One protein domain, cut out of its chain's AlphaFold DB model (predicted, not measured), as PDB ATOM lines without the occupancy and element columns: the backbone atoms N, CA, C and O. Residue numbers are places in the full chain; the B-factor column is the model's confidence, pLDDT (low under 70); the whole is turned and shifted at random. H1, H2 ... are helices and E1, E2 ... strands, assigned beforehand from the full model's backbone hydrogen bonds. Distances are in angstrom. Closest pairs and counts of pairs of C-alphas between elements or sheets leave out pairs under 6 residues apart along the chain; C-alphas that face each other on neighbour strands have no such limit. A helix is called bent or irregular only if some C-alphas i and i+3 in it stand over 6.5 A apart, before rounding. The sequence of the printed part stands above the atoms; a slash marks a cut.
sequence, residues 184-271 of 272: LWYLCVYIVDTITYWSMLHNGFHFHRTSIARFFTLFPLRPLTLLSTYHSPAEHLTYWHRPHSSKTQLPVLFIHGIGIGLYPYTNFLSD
ATOM      1  N   LEU A 184     259.902 185.846 174.951       93.88
ATOM      2  CA  LEU A 184     261.052 186.577 174.418       93.88
ATOM      3  C   LEU A 184     260.598 187.769 173.579       93.88
ATOM      4  O   LEU A 184     261.146 188.861 173.701       93.88
ATOM      5  N   TRP A 185     259.561 187.588 172.760       93.19
ATOM      6  CA  TRP A 185     258.972 188.699 172.024       93.19
ATOM      7  C   TRP A 185     258.397 189.759 172.969       93.19
ATOM      8  O   TRP A 185     258.646 190.949 172.777       93.19
ATOM      9  N   TYR A 186     257.670 189.350 174.010       92.50
ATOM     10  CA  TYR A 186     257.151 190.289 175.007       92.50
ATOM     11  C   TYR A 186     258.264 191.003 175.787       92.50
ATOM     12  O   TYR A 186     258.117 192.187 176.084       92.50
ATOM     13  N   LEU A 187     259.397 190.343 176.042       92.62
ATOM     14  CA  LEU A 187     260.590 190.958 176.620       92.62
ATOM     15  C   LEU A 187     261.184 192.016 175.679       92.62
ATOM     16  O   LEU A 187     261.483 193.122 176.121       92.62
ATOM     17  N   CYS A 188     261.287 191.731 174.377       92.56
ATOM     18  CA  CYS A 188     261.714 192.723 173.385       92.56
ATOM     19  C   CYS A 188     260.781 193.944 173.371       92.56
ATOM     20  O   CYS A 188     261.253 195.080 173.390       92.56
ATOM     21  N   VAL A 189     259.460 193.723 173.386       92.25
ATOM     22  CA  VAL A 189     258.461 194.802 173.466       92.25
ATOM     23  C   VAL A 189     258.646 195.618 174.747       92.25
ATOM     24  O   VAL A 189     258.635 196.844 174.688       92.25
ATOM     25  N   TYR A 190     258.866 194.961 175.887       92.19
ATOM     26  CA  TYR A 190     259.120 195.620 177.168       92.19
ATOM     27  C   TYR A 190     260.386 196.493 177.147       92.19
ATOM     28  O   TYR A 190     260.371 197.617 177.651       92.19
ATOM     29  N   ILE A 191     261.471 196.021 176.526       93.38
ATOM     30  CA  ILE A 191     262.707 196.801 176.370       93.38
ATOM     31  C   ILE A 191     262.445 198.050 175.518       93.38
ATOM     32  O   ILE A 191     262.813 199.154 175.922       93.38
ATOM     33  N   VAL A 192     261.769 197.904 174.373       94.12
ATOM     34  CA  VAL A 192     261.426 199.042 173.501       94.12
ATOM     35  C   VAL A 192     260.512 200.037 174.220       94.12
ATOM     36  O   VAL A 192     260.728 201.248 174.135       94.12
ATOM     37  N   ASP A 193     259.528 199.546 174.971       92.69
ATOM     38  CA  ASP A 193     258.652 200.381 175.791       92.69
ATOM     39  C   ASP A 193     259.439 201.161 176.850       92.69
ATOM     40  O   ASP A 193     259.232 202.360 177.026       92.69
ATOM     41  N   THR A 194     260.409 200.508 177.491       93.56
ATOM     42  CA  THR A 194     261.293 201.128 178.483       93.56
ATOM     43  C   THR A 194     262.138 202.238 177.874       93.56
ATOM     44  O   THR A 194     262.178 203.345 178.408       93.56
ATOM     45  N   ILE A 195     262.769 201.979 176.727       94.88
ATOM     46  CA  ILE A 195     263.545 202.992 175.997       94.88
ATOM     47  C   ILE A 195     262.649 204.173 175.616       94.88
ATOM     48  O   ILE A 195     263.024 205.328 175.815       94.88
ATOM     49  N   THR A 196     261.443 203.893 175.117       94.69
ATOM     50  CA  THR A 196     260.466 204.926 174.749       94.69
ATOM     51  C   THR A 196     260.083 205.774 175.952       94.69
ATOM     52  O   THR A 196     260.076 206.994 175.856       94.69
ATOM     53  N   TYR A 197     259.806 205.149 177.095       94.44
ATOM     54  CA  TYR A 197     259.439 205.843 178.323       94.44
ATOM     55  C   TYR A 197     260.525 206.833 178.760       94.44
ATOM     56  O   TYR A 197     260.241 208.011 178.975       94.44
ATOM     57  N   TRP A 198     261.782 206.387 178.815       94.50
ATOM     58  CA  TRP A 198     262.908 207.255 179.167       94.50
ATOM     59  C   TRP A 198     263.157 208.351 178.131       94.50
ATOM     60  O   TRP A 198     263.405 209.494 178.504       94.50
ATOM     61  N   SER A 199     263.037 208.032 176.841       95.12
ATOM     62  CA  SER A 199     263.161 209.013 175.760       95.12
ATOM     63  C   SER A 199     262.094 210.106 175.868       95.12
ATOM     64  O   SER A 199     262.411 211.290 175.783       95.12
ATOM     65  N   MET A 200     260.838 209.741 176.121       95.31
ATOM     66  CA  MET A 200     259.750 210.705 176.284       95.31
ATOM     67  C   MET A 200     259.961 211.594 177.518       95.31
ATOM     68  O   MET A 200     259.823 212.813 177.413       95.31
ATOM     69  N   LEU A 201     260.371 211.015 178.655       94.31
ATOM     70  CA  LEU A 201     260.722 211.787 179.854       94.31
ATOM     71  C   LEU A 201     261.870 212.769 179.592       94.31
ATOM     72  O   LEU A 201     261.775 213.938 179.963       94.31
ATOM     73  N   HIS A 202     262.935 212.318 178.923       94.19
ATOM     74  CA  HIS A 202     264.075 213.164 178.564       94.19
ATOM     75  C   HIS A 202     263.660 214.350 177.677       94.19
ATOM     76  O   HIS A 202     264.187 215.449 177.821       94.19
ATOM     77  N   ASN A 203     262.658 214.153 176.815       93.88
ATOM     78  CA  ASN A 203     262.103 215.182 175.933       93.88
ATOM     79  C   ASN A 203     261.032 216.077 176.594       93.88
ATOM     80  O   ASN A 203     260.324 216.814 175.901       93.88
ATOM     81  N   GLY A 204     260.907 216.031 177.925       93.88
ATOM     82  CA  GLY A 204     260.016 216.897 178.699       93.88
ATOM     83  C   GLY A 204     258.544 216.482 178.672       93.88
ATOM     84  O   GLY A 204     257.682 217.280 179.036       93.88
ATOM     85  N   PHE A 205     258.236 215.260 178.232       95.50
ATOM     86  CA  PHE A 205     256.886 214.720 178.345       95.50
ATOM     87  C   PHE A 205     256.680 214.063 179.707       95.50
ATOM     88  O   PHE A 205     257.547 213.372 180.232       95.50
ATOM     89  N   HIS A 206     255.473 214.200 180.240       95.06
ATOM     90  CA  HIS A 206     255.005 213.523 181.437       95.06
ATOM     91  C   HIS A 206     253.971 212.467 181.060       95.06
ATOM     92  O   HIS A 206     253.058 212.721 180.272       95.06
ATOM     93  N   PHE A 207     254.118 211.266 181.612       95.44
ATOM     94  CA  PHE A 207     253.191 210.172 181.353       95.44
ATOM     95  C   PHE A 207     251.980 210.260 182.281       95.44
ATOM     96  O   PHE A 207     252.127 210.099 183.484       95.44
ATOM     97  N   HIS A 208     250.777 210.448 181.756       95.25
ATOM     98  CA  HIS A 208     249.544 210.401 182.538       95.25
ATOM     99  C   HIS A 208     248.999 208.973 182.565       95.25
ATOM    100  O   HIS A 208     248.531 208.446 181.550       95.25
ATOM    101  N   ARG A 209     249.063 208.341 183.741       93.12
ATOM    102  CA  ARG A 209     248.610 206.960 183.952       93.12
ATOM    103  C   ARG A 209     247.134 206.891 184.343       93.12
ATOM    104  O   ARG A 209     246.574 207.847 184.872       93.12
ATOM    105  N   THR A 210     246.529 205.726 184.145       92.19
ATOM    106  CA  THR A 210     245.219 205.376 184.712       92.19
ATOM    107  C   THR A 210     245.376 204.802 186.131       92.19
ATOM    108  O   THR A 210     246.472 204.806 186.712       92.19
ATOM    109  N   SER A 211     244.273 204.320 186.718       88.88
ATOM    110  CA  SER A 211     244.273 203.654 188.027       88.88
ATOM    111  C   SER A 211     245.290 202.507 188.096       88.88
ATOM    112  O   SER A 211     245.413 201.714 187.164       88.88
ATOM    113  N   ILE A 212     245.968 202.382 189.243       86.50
ATOM    114  CA  ILE A 212     246.971 201.336 189.504       86.50
ATOM    115  C   ILE A 212     246.360 199.940 189.355       86.50
ATOM    116  O   ILE A 212     247.027 199.037 188.873       86.50
ATOM    117  N   ALA A 213     245.077 199.759 189.681       87.25
ATOM    118  CA  ALA A 213     244.407 198.468 189.524       87.25
ATOM    119  C   ALA A 213     244.455 197.949 188.073       87.25
ATOM    120  O   ALA A 213     244.564 196.746 187.842       87.25
ATOM    121  N   ARG A 214     244.453 198.856 187.086       85.75
ATOM    122  CA  ARG A 214     244.510 198.505 185.659       85.75
ATOM    123  C   ARG A 214     245.885 198.034 185.201       85.75
ATOM    124  O   ARG A 214     245.995 197.448 184.131       85.75
ATOM    125  N   PHE A 215     246.927 198.231 186.004       85.50
ATOM    126  CA  PHE A 215     248.235 197.636 185.743       85.50
ATOM    127  C   PHE A 215     248.128 196.111 185.570       85.50
ATOM    128  O   PHE A 215     248.701 195.563 184.635       85.50
ATOM    129  N   PHE A 216     247.325 195.448 186.410       86.19
ATOM    130  CA  PHE A 216     247.146 193.992 186.389       86.19
ATOM    131  C   PHE A 216     246.221 193.492 185.274       86.19
ATOM    132  O   PHE A 216     246.151 192.291 185.032       86.19
ATOM    133  N   THR A 217     245.524 194.391 184.576       85.94
ATOM    134  CA  THR A 217     244.662 194.036 183.438       85.94
ATOM    135  C   THR A 217     245.384 194.152 182.095       85.94
ATOM    136  O   THR A 217     244.782 193.900 181.055       85.94
ATOM    137  N   LEU A 218     246.653 194.578 182.091       84.06
ATOM    138  CA  LEU A 218     247.446 194.786 180.883       84.06
ATOM    139  C   LEU A 218     248.509 193.698 180.742       84.06
ATOM    140  O   LEU A 218     249.198 193.356 181.699       84.06
ATOM    141  N   PHE A 219     248.677 193.195 179.523       82.50
ATOM    142  CA  PHE A 219     249.758 192.281 179.181       82.50
ATOM    143  C   PHE A 219     250.465 192.751 177.896       82.50
ATOM    144  O   PHE A 219     249.779 193.030 176.909       82.50
ATOM    145  N   PRO A 220     251.809 192.835 177.866       84.25
ATOM    146  CA  PRO A 220     252.724 192.619 178.989       84.25
ATOM    147  C   PRO A 220     252.542 193.693 180.075       84.25
ATOM    148  O   PRO A 220     252.090 194.806 179.794       84.25
ATOM    149  N   LEU A 221     252.882 193.350 181.320       86.50
ATOM    150  CA  LEU A 221     252.860 194.310 182.426       86.50
ATOM    151  C   LEU A 221     253.802 195.481 182.108       86.50
ATOM    152  O   LEU A 221     254.901 195.276 181.591       86.50
ATOM    153  N   ARG A 222     253.403 196.710 182.462       87.19
ATOM    154  CA  ARG A 222     254.209 197.928 182.240       87.19
ATOM    155  C   ARG A 222     254.595 198.599 183.564       87.19
ATOM    156  O   ARG A 222     253.968 199.591 183.934       87.19
ATOM    157  N   PRO A 223     255.580 198.073 184.323       87.75
ATOM    158  CA  PRO A 223     255.951 198.589 185.648       87.75
ATOM    159  C   PRO A 223     256.263 200.085 185.682       87.75
ATOM    160  O   PRO A 223     255.945 200.757 186.655       87.75
ATOM    161  N   LEU A 224     256.806 200.634 184.592       87.44
ATOM    162  CA  LEU A 224     257.124 202.060 184.470       87.44
ATOM    163  C   LEU A 224     255.896 202.969 184.610       87.44
ATOM    164  O   LEU A 224     256.015 204.128 184.996       87.44
ATOM    165  N   THR A 225     254.696 202.441 184.363       85.75
ATOM    166  CA  THR A 225     253.453 203.178 184.612       85.75
ATOM    167  C   THR A 225     253.261 203.490 186.093       85.75
ATOM    168  O   THR A 225     252.701 204.533 186.403       85.75
ATOM    169  N   LEU A 226     253.776 202.656 187.004       87.44
ATOM    170  CA  LEU A 226     253.680 202.852 188.453       87.44
ATOM    171  C   LEU A 226     254.569 203.998 188.952       87.44
ATOM    172  O   LEU A 226     254.294 204.562 190.007       87.44
ATOM    173  N   LEU A 227     255.604 204.359 188.189       87.12
ATOM    174  CA  LEU A 227     256.530 205.439 188.538       87.12
ATOM    175  C   LEU A 227     255.938 206.828 188.283       87.12
ATOM    176  O   LEU A 227     256.445 207.815 188.810       87.12
ATOM    177  N   SER A 228     254.878 206.927 187.474       88.75
ATOM    178  CA  SER A 228     254.282 208.226 187.191       88.75
ATOM    179  C   SER A 228     253.402 208.722 188.338       88.75
ATOM    180  O   SER A 228     252.497 208.027 188.817       88.75
ATOM    181  N   THR A 229     253.619 209.979 188.713       89.56
ATOM    182  CA  THR A 229     252.786 210.736 189.651       89.56
ATOM    183  C   THR A 229     251.565 211.368 188.979       89.56
ATOM    184  O   THR A 229     250.602 211.709 189.664       89.56
ATOM    185  N   TYR A 230     251.565 211.504 187.649       92.56
ATOM    186  CA  TYR A 230     250.502 212.178 186.909       92.56
ATOM    187  C   TYR A 230     249.341 211.235 186.615       92.56
ATOM    188  O   TYR A 230     249.515 210.176 186.008       92.56
ATOM    189  N   HIS A 231     248.135 211.647 187.000       93.44
ATOM    190  CA  HIS A 231     246.914 210.892 186.747       93.44
ATOM    191  C   HIS A 231     246.195 211.416 185.500       93.44
ATOM    192  O   HIS A 231     246.133 212.623 185.249       93.44
ATOM    193  N   SER A 232     245.649 210.502 184.707       94.12
ATOM    194  CA  SER A 232     244.758 210.850 183.609       94.12
ATOM    195  C   SER A 232     243.381 211.242 184.156       94.12
ATOM    196  O   SER A 232     242.829 210.509 184.975       94.12
ATOM    197  N   PRO A 233     242.780 212.360 183.719       93.31
ATOM    198  CA  PRO A 233     241.399 212.677 184.077       93.31
ATOM    199  C   PRO A 233     240.393 211.718 183.418       93.31
ATOM    200  O   PRO A 233     239.253 211.627 183.861       93.31
ATOM    201  N   ALA A 234     240.804 210.998 182.369       93.44
ATOM    202  CA  ALA A 234     239.979 210.022 181.675       93.44
ATOM    203  C   ALA A 234     240.226 208.608 182.216       93.44
ATOM    204  O   ALA A 234     241.365 208.172 182.386       93.44
ATOM    205  N   GLU A 235     239.148 207.856 182.419       88.19
ATOM    206  CA  GLU A 235     239.212 206.553 183.082       88.19
ATOM    207  C   GLU A 235     239.996 205.503 182.268       88.19
ATOM    208  O   GLU A 235     240.745 204.699 182.824       88.19
ATOM    209  N   HIS A 236     239.863 205.531 180.936       88.94
ATOM    210  CA  HIS A 236     240.412 204.522 180.019       88.94
ATOM    211  C   HIS A 236     241.551 205.008 179.123       88.94
ATOM    212  O   HIS A 236     241.977 204.265 178.242       88.94
ATOM    213  N   LEU A 237     242.065 206.217 179.341       92.06
ATOM    214  CA  LEU A 237     243.058 206.805 178.449       92.06
ATOM    215  C   LEU A 237     244.348 207.114 179.199       92.06
ATOM    216  O   LEU A 237     244.344 207.876 180.160       92.06
ATOM    217  N   THR A 238     245.456 206.561 178.722       92.81
ATOM    218  CA  THR A 238     246.809 206.990 179.097       92.81
ATOM    219  C   THR A 238     247.387 207.845 177.983       92.81
ATOM    220  O   THR A 238     247.150 207.541 176.814       92.81
ATOM    221  N   TYR A 239     248.179 208.858 178.312       95.12
ATOM    222  CA  TYR A 239     248.800 209.724 177.309       95.12
ATOM    223  C   TYR A 239     250.114 210.312 177.812       95.12
ATOM    224  O   TYR A 239     250.398 210.314 179.007       95.12
ATOM    225  N   TRP A 240     250.918 210.816 176.882       96.00
ATOM    226  CA  TRP A 240     252.084 211.636 177.184       96.00
ATOM    227  C   TRP A 240     251.738 213.098 176.942       96.00
ATOM    228  O   TRP A 240     251.103 213.422 175.941       96.00
ATOM    229  N   HIS A 241     252.154 213.976 177.847       95.81
ATOM    230  CA  HIS A 241     251.880 215.403 177.752       95.81
ATOM    231  C   HIS A 241     253.139 216.213 178.028       95.81
ATOM    232  O   HIS A 241     253.781 216.047 179.060       95.81
ATOM    233  N   ARG A 242     253.471 217.104 177.099       93.69
ATOM    234  CA  ARG A 242     254.500 218.128 177.260       93.69
ATOM    235  C   ARG A 242     253.789 219.482 177.323       93.69
ATOM    236  O   ARG A 242     253.037 219.770 176.393       93.69
ATOM    237  N   PRO A 243     253.996 220.293 178.376       93.00
ATOM    238  CA  PRO A 243     253.346 221.593 178.492       93.00
ATOM    239  C   PRO A 243     253.598 222.472 177.264       93.00
ATOM    240  O   PRO A 243     254.735 222.617 176.811       93.00
ATOM    241  N   HIS A 244     252.530 223.066 176.735       91.31
ATOM    242  CA  HIS A 244     252.618 223.982 175.602       91.31
ATOM    243  C   HIS A 244     253.246 225.307 176.035       91.31
ATOM    244  O   HIS A 244     252.753 225.959 176.954       91.31
ATOM    245  N   SER A 245     254.337 225.708 175.385       88.50
ATOM    246  CA  SER A 245     255.084 226.926 175.724       88.50
ATOM    247  C   SER A 245     254.830 228.091 174.762       88.50
ATOM    248  O   SER A 245     255.093 229.244 175.107       88.50
ATOM    249  N   SER A 246     254.323 227.815 173.557       89.69
ATOM    250  CA  SER A 246     254.113 228.837 172.533       89.69
ATOM    251  C   SER A 246     252.852 229.656 172.807       89.69
ATOM    252  O   SER A 246     251.782 229.116 173.066       89.69
ATOM    253  N   LYS A 247     252.967 230.982 172.700       92.44
ATOM    254  CA  LYS A 247     251.824 231.906 172.813       92.44
ATOM    255  C   LYS A 247     251.102 232.136 171.484       92.44
ATOM    256  O   LYS A 247     250.034 232.735 171.473       92.44
ATOM    257  N   THR A 248     251.705 231.715 170.375       94.31
ATOM    258  CA  THR A 248     251.234 232.018 169.016       94.31
ATOM    259  C   THR A 248     250.798 230.777 168.249       94.31
ATOM    260  O   THR A 248     250.002 230.887 167.322       94.31
ATOM    261  N   GLN A 249     251.301 229.599 168.621       92.81
ATOM    262  CA  GLN A 249     250.953 228.334 167.980       92.81
ATOM    263  C   GLN A 249     249.892 227.581 168.778       92.81
ATOM    264  O   GLN A 249     249.779 227.737 169.994       92.81
ATOM    265  N   LEU A 250     249.131 226.739 168.082       94.31
ATOM    266  CA  LEU A 250     248.148 225.848 168.690       94.31
ATOM    267  C   LEU A 250     248.830 224.603 169.286       94.31
ATOM    268  O   LEU A 250     249.872 224.181 168.780       94.31
ATOM    269  N   PRO A 251     248.252 223.995 170.337       93.06
ATOM    270  CA  PRO A 251     248.727 222.717 170.854       93.06
ATOM    271  C   PRO A 251     248.545 221.597 169.817       93.06
ATOM    272  O   PRO A 251     247.598 221.607 169.029       93.06
ATOM    273  N   VAL A 252     249.434 220.604 169.849       92.88
ATOM    274  CA  VAL A 252     249.422 219.463 168.921       92.88
ATOM    275  C   VAL A 252     248.878 218.217 169.614       92.88
ATOM    276  O   VAL A 252     249.378 217.814 170.664       92.88
ATOM    277  N   LEU A 253     247.885 217.571 168.994       94.94
ATOM    278  CA  LEU A 253     247.416 216.237 169.374       94.94
ATOM    279  C   LEU A 253     247.999 215.198 168.414       94.94
ATOM    280  O   LEU A 253     247.675 215.190 167.228       94.94
ATOM    281  N   PHE A 254     248.831 214.302 168.941       95.12
ATOM    282  CA  PHE A 254     249.415 213.203 168.180       95.12
ATOM    283  C   PHE A 254     248.801 211.863 168.597       95.12
ATOM    284  O   PHE A 254     248.881 211.471 169.763       95.12
ATOM    285  N   ILE A 255     248.210 211.149 167.637       95.00
ATOM    286  CA  ILE A 255     247.619 209.819 167.829       95.00
ATOM    287  C   ILE A 255     248.342 208.851 166.896       95.00
ATOM    288  O   ILE A 255     248.294 209.007 165.677       95.00
ATOM    289  N   HIS A 256     249.018 207.851 167.462       92.50
ATOM    290  CA  HIS A 256     249.703 206.833 166.669       92.50
ATOM    291  C   HIS A 256     248.775 205.655 166.341       92.50
ATOM    292  O   HIS A 256     247.834 205.352 167.074       92.50
ATOM    293  N   GLY A 257     249.065 204.968 165.236       90.44
ATOM    294  CA  GLY A 257     248.354 203.754 164.833       90.44
ATOM    295  C   GLY A 257     248.861 202.484 165.526       90.44
ATOM    296  O   GLY A 257     249.561 202.519 166.538       90.44
ATOM    297  N   ILE A 258     248.540 201.335 164.936       86.19
ATOM    298  CA  ILE A 258     248.972 200.019 165.420       86.19
ATOM    299  C   ILE A 258     250.474 199.838 165.149       86.19
ATOM    300  O   ILE A 258     250.934 200.027 164.026       86.19
ATOM    301  N   GLY A 259     251.247 199.457 166.169       84.94
ATOM    302  CA  GLY A 259     252.696 199.279 166.059       84.94
ATOM    303  C   GLY A 259     253.363 198.989 167.406       84.94
ATOM    304  O   GLY A 259     252.711 198.527 168.338       84.94
ATOM    305  N   ILE A 260     254.661 199.292 167.521       87.50
ATOM    306  CA  ILE A 260     255.468 199.094 168.743       87.50
ATOM    307  C   ILE A 260     255.400 200.305 169.702       87.50
ATOM    308  O   ILE A 260     256.378 200.703 170.327       87.50
ATOM    309  N   GLY A 261     254.224 200.930 169.794       89.25
ATOM    310  CA  GLY A 261     254.015 202.152 170.572       89.25
ATOM    311  C   GLY A 261     254.663 203.391 169.946       89.25
ATOM    312  O   GLY A 261     254.769 203.503 168.724       89.25
ATOM    313  N   LEU A 262     255.080 204.335 170.798       93.38
ATOM    314  CA  LEU A 262     255.608 205.641 170.383       93.38
ATOM    315  C   LEU A 262     257.076 205.621 169.935       93.38
ATOM    316  O   LEU A 262     257.536 206.622 169.395       93.38
ATOM    317  N   TYR A 263     257.794 204.504 170.109       93.88
ATOM    318  CA  TYR A 263     259.220 204.399 169.782       93.88
ATOM    319  C   TYR A 263     259.594 204.948 168.393       93.88
ATOM    320  O   TYR A 263     260.524 205.744 168.312       93.88
ATOM    321  N   PRO A 264     258.880 204.614 167.294       93.62
ATOM    322  CA  PRO A 264     259.253 205.097 165.961       93.62
ATOM    323  C   PRO A 264     259.104 206.613 165.785       93.62
ATOM    324  O   PRO A 264     259.597 207.164 164.805       93.62
ATOM    325  N   TYR A 265     258.396 207.272 166.700       93.62
ATOM    326  CA  TYR A 265     258.036 208.682 166.625       93.62
ATOM    327  C   TYR A 265     258.816 209.541 167.620       93.62
ATOM    328  O   TYR A 265     258.624 210.750 167.630       93.62
ATOM    329  N   THR A 266     259.689 208.964 168.452       92.69
ATOM    330  CA  THR A 266     260.406 209.716 169.496       92.69
ATOM    331  C   THR A 266     261.234 210.860 168.922       92.69
ATOM    332  O   THR A 266     261.188 211.951 169.477       92.69
ATOM    333  N   ASN A 267     261.904 210.657 167.782       91.75
ATOM    334  CA  ASN A 267     262.656 211.717 167.101       91.75
ATOM    335  C   ASN A 267     261.732 212.859 166.653       91.75
ATOM    336  O   ASN A 267     261.957 214.010 167.006       91.75
ATOM    337  N   PHE A 268     260.636 212.532 165.966       92.12
ATOM    338  CA  PHE A 268     259.645 213.526 165.539       92.12
ATOM    339  C   PHE A 268     259.029 214.286 166.727       92.12
ATOM    340  O   PHE A 268     258.814 215.488 166.659       92.12
ATOM    341  N   LEU A 269     258.760 213.599 167.842       92.06
ATOM    342  CA  LEU A 269     258.195 214.210 169.049       92.06
ATOM    343  C   LEU A 269     259.231 215.008 169.861       92.06
ATOM    344  O   LEU A 269     258.855 215.867 170.664       92.06
ATOM    345  N   SER A 270     260.522 214.724 169.677       88.38
ATOM    346  CA  SER A 270     261.615 215.467 170.308       88.38
ATOM    347  C   SER A 270     261.873 216.821 169.657       88.38
ATOM    348  O   SER A 270     262.407 217.708 170.327       88.38
ATOM    349  N   ASP A 271     261.441 217.001 168.405       82.00
ATOM    350  CA  ASP A 271     261.581 218.265 167.696       82.00
ATOM    351  C   ASP A 271     260.859 219.393 168.461       82.00
ATOM    352  O   ASP A 271     259.788 219.213 169.070       82.00
TER     353      ASP A 271
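AT A GLANCE: This is residues 184 to 271 of the 272 residues of an uncharacterized protein of Pseudogymnoascus sp. VKM F-4516 (FW-969) (UniProt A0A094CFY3). One long helix, H1, runs along one side of the domain with the short helix H4 side by side with part of it, and a small pair of strands, E1 and E2, sits near the middle by residues 197 to 201 of H1. The short helix H3 sits beside the strand E1 with the short helix H2 farther out, both apart from H4, while the long link from E2 to H4 runs out to a loop, where residues 245 to 250 stick out, and folds back. The printed part has 88 residues with four named helices and two named strands, in the order H1 E1 H2 H3 E2 H4; the sheet, E1 - E2, is antiparallel and the class is mostly helix. The whole is compact, with a radius of gyration of the C-alphas of 13.7 A, yet elongated, spanning 45 by 27 by 22 A.

IN THESE COORDINATES: H1, residues 184 to 202, begins at C-alpha 184 (261.052, 186.577, 174.418) and is 27.1 A long from first to last C-alpha. E1 is residues 206 to 208, 6.4 A; H2 is residues 212 to 217, 9.8 A; H3 is residues 223 to 227, 7.5 A. E2 is residues 239 to 241, 6.5 A, with C-alpha 239 at (248.800, 209.724, 177.309). H4, residues 263 to 270, is 11.3 A long and ends at C-alpha 270 (261.615, 215.467, 170.308). H4 is irregular, with C-alphas 264 and 267 7.5 A apart.

HOW THE PARTS SIT: H1 touches H4 with its residues 192 to 200 alone, the closest C-alphas being those of Thr 196 and Tyr 263, 5.1 A apart. They run the same way at a shallow tilt of 6 degrees, though the line of H4 is a rough one. The closest C-alphas of H1 and E1 are those of Met 200 and His 206, 7.6 A apart. E1 and E2 are antiparallel neighbours at 145 degrees; N 206 and O 241 are 2.8 A apart and N 241 and O 206 2.9 A, within hydrogen-bond range. H1 and H3 are close but not clearly touching, with the C-alphas of Thr 194 and Leu 224 closest at 7.4 A. H2 and H3 only just touch, with 3 pairs of C-alphas within 8 A, the closest those of Ile 212 and Leu 226, 7.0 A. Among the pairs that are apart are H1 and H2, and H3 and H4. Every O i to N i+4 pair is within hydrogen-bond range in H1; in H2 it is 0 of 2, in H3 0 of 1 and in H4 2 of 4, while O i to N i+3 pairs are within range in 3 of 3 in H2 and 2 of 2 in H3.

THE WHOLE: The two C-alphas farthest apart are those of Leu 184 and Thr 248, 46.8 A. The printed part has no cut. The links H3 to E2, 11 residues, and E2 to H4, 21 residues, are long. The mean pLDDT of the printed part is 91.4, and no printed residue is under 70.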